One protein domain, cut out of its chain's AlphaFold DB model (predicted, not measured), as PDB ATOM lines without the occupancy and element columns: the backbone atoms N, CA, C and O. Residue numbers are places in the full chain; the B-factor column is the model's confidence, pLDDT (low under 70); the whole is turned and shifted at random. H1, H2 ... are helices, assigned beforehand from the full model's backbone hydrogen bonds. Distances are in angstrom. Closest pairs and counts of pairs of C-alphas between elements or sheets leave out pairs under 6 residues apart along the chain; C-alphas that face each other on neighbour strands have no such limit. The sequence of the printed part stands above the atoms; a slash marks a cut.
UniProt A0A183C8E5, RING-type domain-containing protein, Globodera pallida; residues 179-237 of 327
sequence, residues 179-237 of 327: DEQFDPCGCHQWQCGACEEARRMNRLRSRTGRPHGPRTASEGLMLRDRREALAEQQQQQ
ATOM      1  N   ASP A 179     -14.786 -17.918 -69.395       67.12
ATOM      2  CA  ASP A 179     -13.372 -18.034 -69.042       67.12
ATOM      3  C   ASP A 179     -13.001 -16.922 -68.060       67.12
ATOM      4  O   ASP A 179     -12.263 -15.985 -68.367       67.12
ATOM      5  N   GLU A 180     -13.550 -17.031 -66.858       73.56
ATOM      6  CA  GLU A 180     -13.318 -16.116 -65.744       73.56
ATOM      7  C   GLU A 180     -11.819 -15.958 -65.447       73.56
ATOM      8  O   GLU A 180     -11.363 -14.872 -65.101       73.56
ATOM      9  N   GLN A 181     -11.025 -17.000 -65.715       78.81
ATOM     10  CA  GLN A 181      -9.564 -16.993 -65.592       78.81
ATOM     11  C   GLN A 181      -8.840 -15.955 -66.475       78.81
ATOM     12  O   GLN A 181      -7.667 -15.679 -66.240       78.81
ATOM     13  N   PHE A 182      -9.503 -15.386 -67.491       71.94
ATOM     14  CA  PHE A 182      -8.924 -14.367 -68.378       71.94
ATOM     15  C   PHE A 182      -9.562 -12.981 -68.214       71.94
ATOM     16  O   PHE A 182      -9.305 -12.091 -69.027       71.94
ATOM     17  N   ASP A 183     -10.379 -12.778 -67.178       78.75
ATOM     18  CA  ASP A 183     -10.948 -11.471 -66.865       78.75
ATOM     19  C   ASP A 183      -9.857 -10.546 -66.279       78.75
ATOM     20  O   ASP A 183      -9.372 -10.791 -65.172       78.75
ATOM     21  N   PRO A 184      -9.475  -9.448 -66.959       72.31
ATOM     22  CA  PRO A 184      -8.309  -8.643 -66.578       72.31
ATOM     23  C   PRO A 184      -8.460  -7.910 -65.234       72.31
ATOM     24  O   PRO A 184      -7.457  -7.598 -64.602       72.31
ATOM     25  N   CYS A 185      -9.692  -7.627 -64.793       78.44
ATOM     26  CA  CYS A 185      -9.969  -7.008 -63.486       78.44
ATOM     27  C   CYS A 185     -10.244  -8.032 -62.367       78.44
ATOM     28  O   CYS A 185     -10.407  -7.616 -61.224       78.44
ATOM     29  N   GLY A 186     -10.442  -9.323 -62.680       77.62
ATOM     30  CA  GLY A 186     -10.949 -10.328 -61.726       77.62
ATOM     31  C   GLY A 186     -12.369 -10.072 -61.187       77.62
ATOM     32  O   GLY A 186     -12.815 -10.724 -60.253       77.62
ATOM     33  N   CYS A 187     -13.094  -9.097 -61.740       80.12
ATOM     34  CA  CYS A 187     -14.382  -8.650 -61.218       80.12
ATOM     35  C   CYS A 187     -15.571  -9.497 -61.698       80.12
ATOM     36  O   CYS A 187     -16.653  -9.392 -61.129       80.12
ATOM     37  N   HIS A 188     -15.391 -10.315 -62.741       75.88
ATOM     38  CA  HIS A 188     -16.371 -11.242 -63.335       75.88
ATOM     39  C   HIS A 188     -17.745 -10.659 -63.737       75.88
ATOM     40  O   HIS A 188     -18.591 -11.371 -64.288       75.88
ATOM     41  N   GLN A 189     -17.965  -9.356 -63.545       77.75
ATOM     42  CA  GLN A 189     -19.207  -8.663 -63.863       77.75
ATOM     43  C   GLN A 189     -19.407  -8.536 -65.374       77.75
ATOM     44  O   GLN A 189     -18.529  -8.074 -66.102       77.75
ATOM     45  N   TRP A 190     -20.615  -8.862 -65.836       71.94
ATOM     46  CA  TRP A 190     -20.998  -8.771 -67.248       71.94
ATOM     47  C   TRP A 190     -20.999  -7.337 -67.803       71.94
ATOM     48  O   TRP A 190     -20.901  -7.160 -69.009       71.94
ATOM     49  N   GLN A 191     -21.099  -6.332 -66.929       80.62
ATOM     50  CA  GLN A 191     -21.126  -4.907 -67.284       80.62
ATOM     51  C   GLN A 191     -19.726  -4.282 -67.354       80.62
ATOM     52  O   GLN A 191     -19.581  -3.135 -67.772       80.62
ATOM     53  N   CYS A 192     -18.680  -5.000 -66.930       83.00
ATOM     54  CA  CYS A 192     -17.319  -4.494 -67.026       83.00
ATOM     55  C   CYS A 192     -16.857  -4.556 -68.486       83.00
ATOM     56  O   CYS A 192     -16.593  -5.640 -69.008       83.00
ATOM     57  N   GLY A 193     -16.708  -3.394 -69.130       80.06
ATOM     58  CA  GLY A 193     -16.316  -3.314 -70.541       80.06
ATOM     59  C   GLY A 193     -15.000  -4.035 -70.862       80.06
ATOM     60  O   GLY A 193     -14.891  -4.664 -71.912       80.06
ATOM     61  N   ALA A 194     -14.028  -4.028 -69.940       78.25
ATOM     62  CA  ALA A 194     -12.751  -4.725 -70.122       78.25
ATOM     63  C   ALA A 194     -12.899  -6.261 -70.110       78.25
ATOM     64  O   ALA A 194     -12.296  -6.945 -70.938       78.25
ATOM     65  N   CYS A 195     -13.730  -6.812 -69.219       81.44
ATOM     66  CA  CYS A 195     -14.023  -8.250 -69.193       81.44
ATOM     67  C   CYS A 195     -14.901  -8.683 -70.356       81.44
ATOM     68  O   CYS A 195     -14.673  -9.737 -70.948       81.44
ATOM     69  N   GLU A 196     -15.893  -7.872 -70.717       83.44
ATOM     70  CA  GLU A 196     -16.741  -8.164 -71.867       83.44
ATOM     71  C   GLU A 196     -15.902  -8.249 -73.152       83.44
ATOM     72  O   GLU A 196     -16.076  -9.173 -73.954       83.44
ATOM     73  N   GLU A 197     -14.946  -7.332 -73.321       81.88
ATOM     74  CA  GLU A 197     -14.015  -7.315 -74.448       81.88
ATOM     75  C   GLU A 197     -13.076  -8.534 -74.435       81.88
ATOM     76  O   GLU A 197     -12.930  -9.192 -75.468       81.88
ATOM     77  N   ALA A 198     -12.521  -8.912 -73.278       80.31
ATOM     78  CA  ALA A 198     -11.690 -10.115 -73.134       80.31
ATOM     79  C   ALA A 198     -12.457 -11.400 -73.505       80.31
ATOM     80  O   ALA A 198     -12.008 -12.189 -74.341       80.31
ATOM     81  N   ARG A 199     -13.679 -11.570 -72.985       83.25
ATOM     82  CA  ARG A 199     -14.562 -12.705 -73.315       83.25
ATOM     83  C   ARG A 199     -14.992 -12.696 -74.781       83.25
ATOM     84  O   ARG A 199     -15.188 -13.746 -75.392       83.25
ATOM     85  N   ARG A 200     -15.179 -11.519 -75.387       83.69
ATOM     86  CA  ARG A 200     -15.470 -11.390 -76.825       83.69
ATOM     87  C   ARG A 200     -14.286 -11.867 -77.672       83.69
ATOM     88  O   ARG A 200     -14.506 -12.593 -78.640       83.69
ATOM     89  N   MET A 201     -13.060 -11.515 -77.291       80.31
ATOM     90  CA  MET A 201     -11.843 -11.960 -77.978       80.31
ATOM     91  C   MET A 201     -11.618 -13.466 -77.846       80.31
ATOM     92  O   MET A 201     -11.359 -14.129 -78.847       80.31
ATOM     93  N   ASN A 202     -11.808 -14.032 -76.655       82.00
ATOM     94  CA  ASN A 202     -11.703 -15.478 -76.460       82.00
ATOM     95  C   ASN A 202     -12.742 -16.250 -77.286       82.00
ATOM     96  O   ASN A 202     -12.378 -17.206 -77.961       82.00
ATOM     97  N   ARG A 203     -13.988 -15.760 -77.384       82.75
ATOM     98  CA  ARG A 203     -15.005 -16.337 -78.288       82.75
ATOM     99  C   ARG A 203     -14.599 -16.297 -79.765       82.75
ATOM    100  O   ARG A 203     -14.893 -17.233 -80.508       82.75
ATOM    101  N   LEU A 204     -13.947 -15.221 -80.212       80.31
ATOM    102  CA  LEU A 204     -13.399 -15.140 -81.572       80.31
ATOM    103  C   LEU A 204     -12.271 -16.158 -81.773       80.31
ATOM    104  O   LEU A 204     -12.239 -16.832 -82.800       80.31
ATOM    105  N   ARG A 205     -11.394 -16.323 -80.777       80.12
ATOM    106  CA  ARG A 205     -10.305 -17.302 -80.817       80.12
ATOM    107  C   ARG A 205     -10.828 -18.735 -80.893       80.12
ATOM    108  O   ARG A 205     -10.379 -19.447 -81.793       80.12
ATOM    109  N   SER A 206     -11.842 -19.103 -80.101       81.62
ATOM    110  CA  SER A 206     -12.485 -20.428 -80.174       81.62
ATOM    111  C   SER A 206     -13.001 -20.733 -81.580       81.62
ATOM    112  O   SER A 206     -12.792 -21.827 -82.092       81.62
ATOM    113  N   ARG A 207     -13.617 -19.745 -82.251       80.44
ATOM    114  CA  ARG A 207     -14.108 -19.901 -83.634       80.44
ATOM    115  C   ARG A 207     -12.990 -20.130 -84.649       80.44
ATOM    116  O   ARG A 207     -13.220 -20.759 -85.671       80.44
ATOM    117  N   THR A 208     -11.797 -19.609 -84.378       81.19
ATOM    118  CA  THR A 208     -10.619 -19.735 -85.255       81.19
ATOM    119  C   THR A 208      -9.666 -20.866 -84.850       81.19
ATOM    120  O   THR A 208      -8.582 -20.965 -85.418       81.19
ATOM    121  N   GLY A 209     -10.027 -21.686 -83.853       82.38
ATOM    122  CA  GLY A 209      -9.163 -22.747 -83.318       82.38
ATOM    123  C   GLY A 209      -7.929 -22.240 -82.559       82.38
ATOM    124  O   GLY A 209      -6.976 -22.987 -82.362       82.38
ATOM    125  N   ARG A 210      -7.912 -20.965 -82.150       78.81
ATOM    126  CA  ARG A 210      -6.805 -20.367 -81.390       78.81
ATOM    127  C   ARG A 210      -7.003 -20.575 -79.884       78.81
ATOM    128  O   ARG A 210      -8.142 -20.517 -79.417       78.81
ATOM    129  N   PRO A 211      -5.918 -20.763 -79.109       79.94
ATOM    130  CA  PRO A 211      -6.014 -20.942 -77.666       79.94
ATOM    131  C   PRO A 211      -6.501 -19.667 -76.970       79.94
ATOM    132  O   PRO A 211      -6.201 -18.542 -77.378       79.94
ATOM    133  N   HIS A 212      -7.247 -19.856 -75.889       82.94
ATOM    134  CA  HIS A 212      -7.691 -18.772 -75.021       82.94
ATOM    135  C   HIS A 212      -6.501 -18.223 -74.227       82.94
ATOM    136  O   HIS A 212      -5.564 -18.957 -73.913       82.94
ATOM    137  N   GLY A 213      -6.503 -16.929 -73.921       80.19
ATOM    138  CA  GLY A 213      -5.368 -16.313 -73.236       80.19
ATOM    139  C   GLY A 213      -5.463 -14.797 -73.151       80.19
ATOM    140  O   GLY A 213      -6.353 -14.212 -73.775       80.19
ATOM    141  N   PRO A 214      -4.526 -14.139 -72.448       75.56
ATOM    142  CA  PRO A 214      -4.465 -12.686 -72.409       75.56
ATOM    143  C   PRO A 214      -4.364 -12.101 -73.823       75.56
ATOM    144  O   PRO A 214      -3.874 -12.736 -74.768       75.56
ATOM    145  N   ARG A 215      -4.877 -10.882 -73.981       71.38
ATOM    146  CA  ARG A 215      -4.831 -10.153 -75.250       71.38
ATOM    147  C   ARG A 215      -3.374  -9.927 -75.647       71.38
ATOM    148  O   ARG A 215      -2.581  -9.441 -74.843       71.38
ATOM    149  N   THR A 216      -3.021 -10.277 -76.880       78.44
ATOM    150  CA  THR A 216      -1.670 -10.016 -77.391       78.44
ATOM    151  C   THR A 216      -1.531  -8.545 -77.782       78.44
ATOM    152  O   THR A 216      -2.518  -7.875 -78.088       78.44
ATOM    153  N   ALA A 217      -0.302  -8.024 -77.826       74.62
ATOM    154  CA  ALA A 217      -0.052  -6.642 -78.251       74.62
ATOM    155  C   ALA A 217      -0.577  -6.352 -79.675       74.62
ATOM    156  O   ALA A 217      -1.092  -5.267 -79.938       74.62
ATOM    157  N   SER A 218      -0.531  -7.342 -80.572       78.38
ATOM    158  CA  SER A 218      -1.049  -7.231 -81.943       78.38
ATOM    159  C   SER A 218      -2.576  -7.128 -82.003       78.38
ATOM    160  O   SER A 218      -3.116  -6.321 -82.756       78.38
ATOM    161  N   GLU A 219      -3.293  -7.879 -81.169       74.00
ATOM    162  CA  GLU A 219      -4.739  -7.708 -80.987       74.00
ATOM    163  C   GLU A 219      -5.065  -6.389 -80.274       74.00
ATOM    164  O   GLU A 219      -6.120  -5.795 -80.487       74.00
ATOM    165  N   GLY A 220      -4.151  -5.918 -79.421       75.19
ATOM    166  CA  GLY A 220      -4.065  -4.551 -78.908       75.19
ATOM    167  C   GLY A 220      -4.274  -3.513 -80.007       75.19
ATOM    168  O   GLY A 220      -5.267  -2.783 -79.991       75.19
ATOM    169  N   LEU A 221      -3.361  -3.527 -80.973       76.50
ATOM    170  CA  LEU A 221      -3.299  -2.598 -82.100       76.50
ATOM    171  C   LEU A 221      -4.525  -2.691 -83.017       76.50
ATOM    172  O   LEU A 221      -5.214  -1.693 -83.186       76.50
ATOM    173  N   MET A 222      -4.907  -3.888 -83.485       75.81
ATOM    174  CA  MET A 222      -6.040  -4.031 -84.422       75.81
ATOM    175  C   MET A 222      -7.369  -3.479 -83.883       75.81
ATOM    176  O   MET A 222      -8.206  -2.973 -84.627       75.81
ATOM    177  N   LEU A 223      -7.601  -3.598 -82.575       73.25
ATOM    178  CA  LEU A 223      -8.801  -3.066 -81.924       73.25
ATOM    179  C   LEU A 223      -8.751  -1.545 -81.767       73.25
ATOM    180  O   LEU A 223      -9.803  -0.911 -81.805       73.25
ATOM    181  N   ARG A 224      -7.557  -0.967 -81.592       77.62
ATOM    182  CA  ARG A 224      -7.369   0.485 -81.599       77.62
ATOM    183  C   ARG A 224      -7.667   1.040 -82.989       77.62
ATOM    184  O   ARG A 224      -8.540   1.894 -83.093       77.62
ATOM    185  N   ASP A 225      -7.075   0.452 -84.024       78.12
ATOM    186  CA  ASP A 225      -7.302   0.844 -85.420       78.12
ATOM    187  C   ASP A 225      -8.792   0.740 -85.783       78.12
ATOM    188  O   ASP A 225      -9.375   1.624 -86.406       78.12
ATOM    189  N   ARG A 226      -9.467  -0.316 -85.307       76.94
ATOM    190  CA  ARG A 226     -10.913  -0.485 -85.497       76.94
ATOM    191  C   ARG A 226     -11.748   0.576 -84.772       76.94
ATOM    192  O   ARG A 226     -12.799   0.956 -85.283       76.94
ATOM    193  N   ARG A 227     -11.340   1.024 -83.580       79.56
ATOM    194  CA  ARG A 227     -12.037   2.101 -82.849       79.56
ATOM    195  C   ARG A 227     -11.846   3.445 -83.541       79.56
ATOM    196  O   ARG A 227     -12.818   4.183 -83.654       79.56
ATOM    197  N   GLU A 228     -10.639   3.723 -84.020       82.38
ATOM    198  CA  GLU A 228     -10.328   4.933 -84.788       82.38
ATOM    199  C   GLU A 228     -11.155   4.963 -86.089       82.38
ATOM    200  O   GLU A 228     -11.887   5.923 -86.317       82.38
ATOM    201  N   ALA A 229     -11.221   3.851 -86.832       80.06
ATOM    202  CA  ALA A 229     -12.062   3.740 -88.030       80.06
ATOM    203  C   ALA A 229     -13.572   3.921 -87.752       80.06
ATOM    204  O   ALA A 229     -14.291   4.531 -88.543       80.06
ATOM    205  N   LEU A 230     -14.083   3.405 -86.625       78.81
ATOM    206  CA  LEU A 230     -15.487   3.606 -86.234       78.81
ATOM    207  C   LEU A 230     -15.778   5.058 -85.829       78.81
ATOM    208  O   LEU A 230     -16.873   5.553 -86.101       78.81
ATOM    209  N   ALA A 231     -14.821   5.736 -85.194       79.31
ATOM    210  CA  ALA A 231     -14.946   7.146 -84.833       79.31
ATOM    211  C   ALA A 231     -14.974   8.041 -86.083       79.31
ATOM    212  O   ALA A 231     -15.831   8.920 -86.189       79.31
ATOM    213  N   GLU A 232     -14.112   7.761 -87.064       84.12
ATOM    214  CA  GLU A 232     -14.113   8.442 -88.365       84.12
ATOM    215  C   GLU A 232     -15.430   8.212 -89.124       84.12
ATOM    216  O   GLU A 232     -16.018   9.152 -89.666       84.12
ATOM    217  N   GLN A 233     -15.958   6.983 -89.101       80.75
ATOM    218  CA  GLN A 233     -17.239   6.659 -89.733       80.75
ATOM    219  C   GLN A 233     -18.421   7.384 -89.064       80.75
ATOM    220  O   GLN A 233     -19.333   7.845 -89.755       80.75
ATOM    221  N   GLN A 234     -18.410   7.536 -87.734       77.50
ATOM    222  CA  GLN A 234     -19.418   8.331 -87.022       77.50
ATOM    223  C   GLN A 234     -19.322   9.826 -87.346       77.50
ATOM    224  O   GLN A 234     -20.357  10.466 -87.535       77.50
ATOM    225  N   GLN A 235     -18.111  10.381 -87.460       78.81
ATOM    226  CA  GLN A 235     -17.932  11.777 -87.869       78.81
ATOM    227  C   GLN A 235     -18.456  12.029 -89.288       78.81
ATOM    228  O   GLN A 235     -19.147  13.024 -89.513       78.81
ATOM    229  N   GLN A 236     -18.210  11.114 -90.229       77.06
ATOM    230  CA  GLN A 236     -18.750  11.232 -91.587       77.06
ATOM    231  C   GLN A 236     -20.285  11.144 -91.620       77.06
ATOM    232  O   GLN A 236     -20.925  11.892 -92.360       77.06
ATOM    233  N   GLN A 237     -20.903  10.301 -90.781       72.31
ATOM    234  CA  GLN A 237     -22.368  10.242 -90.676       72.31
ATOM    235  C   GLN A 237     -22.979  11.518 -90.080       72.31
ATOM    236  O   GLN A 237     -24.042  11.945 -90.533       72.31
TER     237      GLN A 237
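AT A GLANCE: This is residues 179 to 237 of the 327 residues of the protein "RING-type domain-containing protein" of Globodera pallida (UniProt A0A183C8E5). A small body, made of H1 with the looping stretches before and after it, has one long helix, H2, sticking out as a free arm through residues 220 to 237. The 59 printed residues hold two named helices, H1 then H2, and no named strand; the class is all helix. The whole is loose, with a radius of gyration of the C-alphas of 13.2 A and spans of 39 by 26 by 19 A.

IN THESE COORDINATES: Residues 179 to 192 hold no named element. H1, residues 193 to 207, begins at C-alpha 193 (-16.316, -3.314, -70.541) and is 21.2 A long from first to last C-alpha. H2, residues 217 to 237, is 30.6 A long and ends at C-alpha 237 (-22.368, 10.242, -90.676).

HOW THE PARTS SIT: H1 and H2 are apart, with no C-alpha of the one within 8 A of the other. A short link of 9 residues joins them. In H1 and H2 every O i to N i+4 pair is within hydrogen-bond range.

THE WHOLE: The C-alphas farthest apart, those of Gln 181 and Gln 236, are 39.5 A apart. Without residues 220 to 237, the body spans 26 by 19 by 15 A. The printed part has no cut. Its mean pLDDT is 78.5, and residue 179 is under 70.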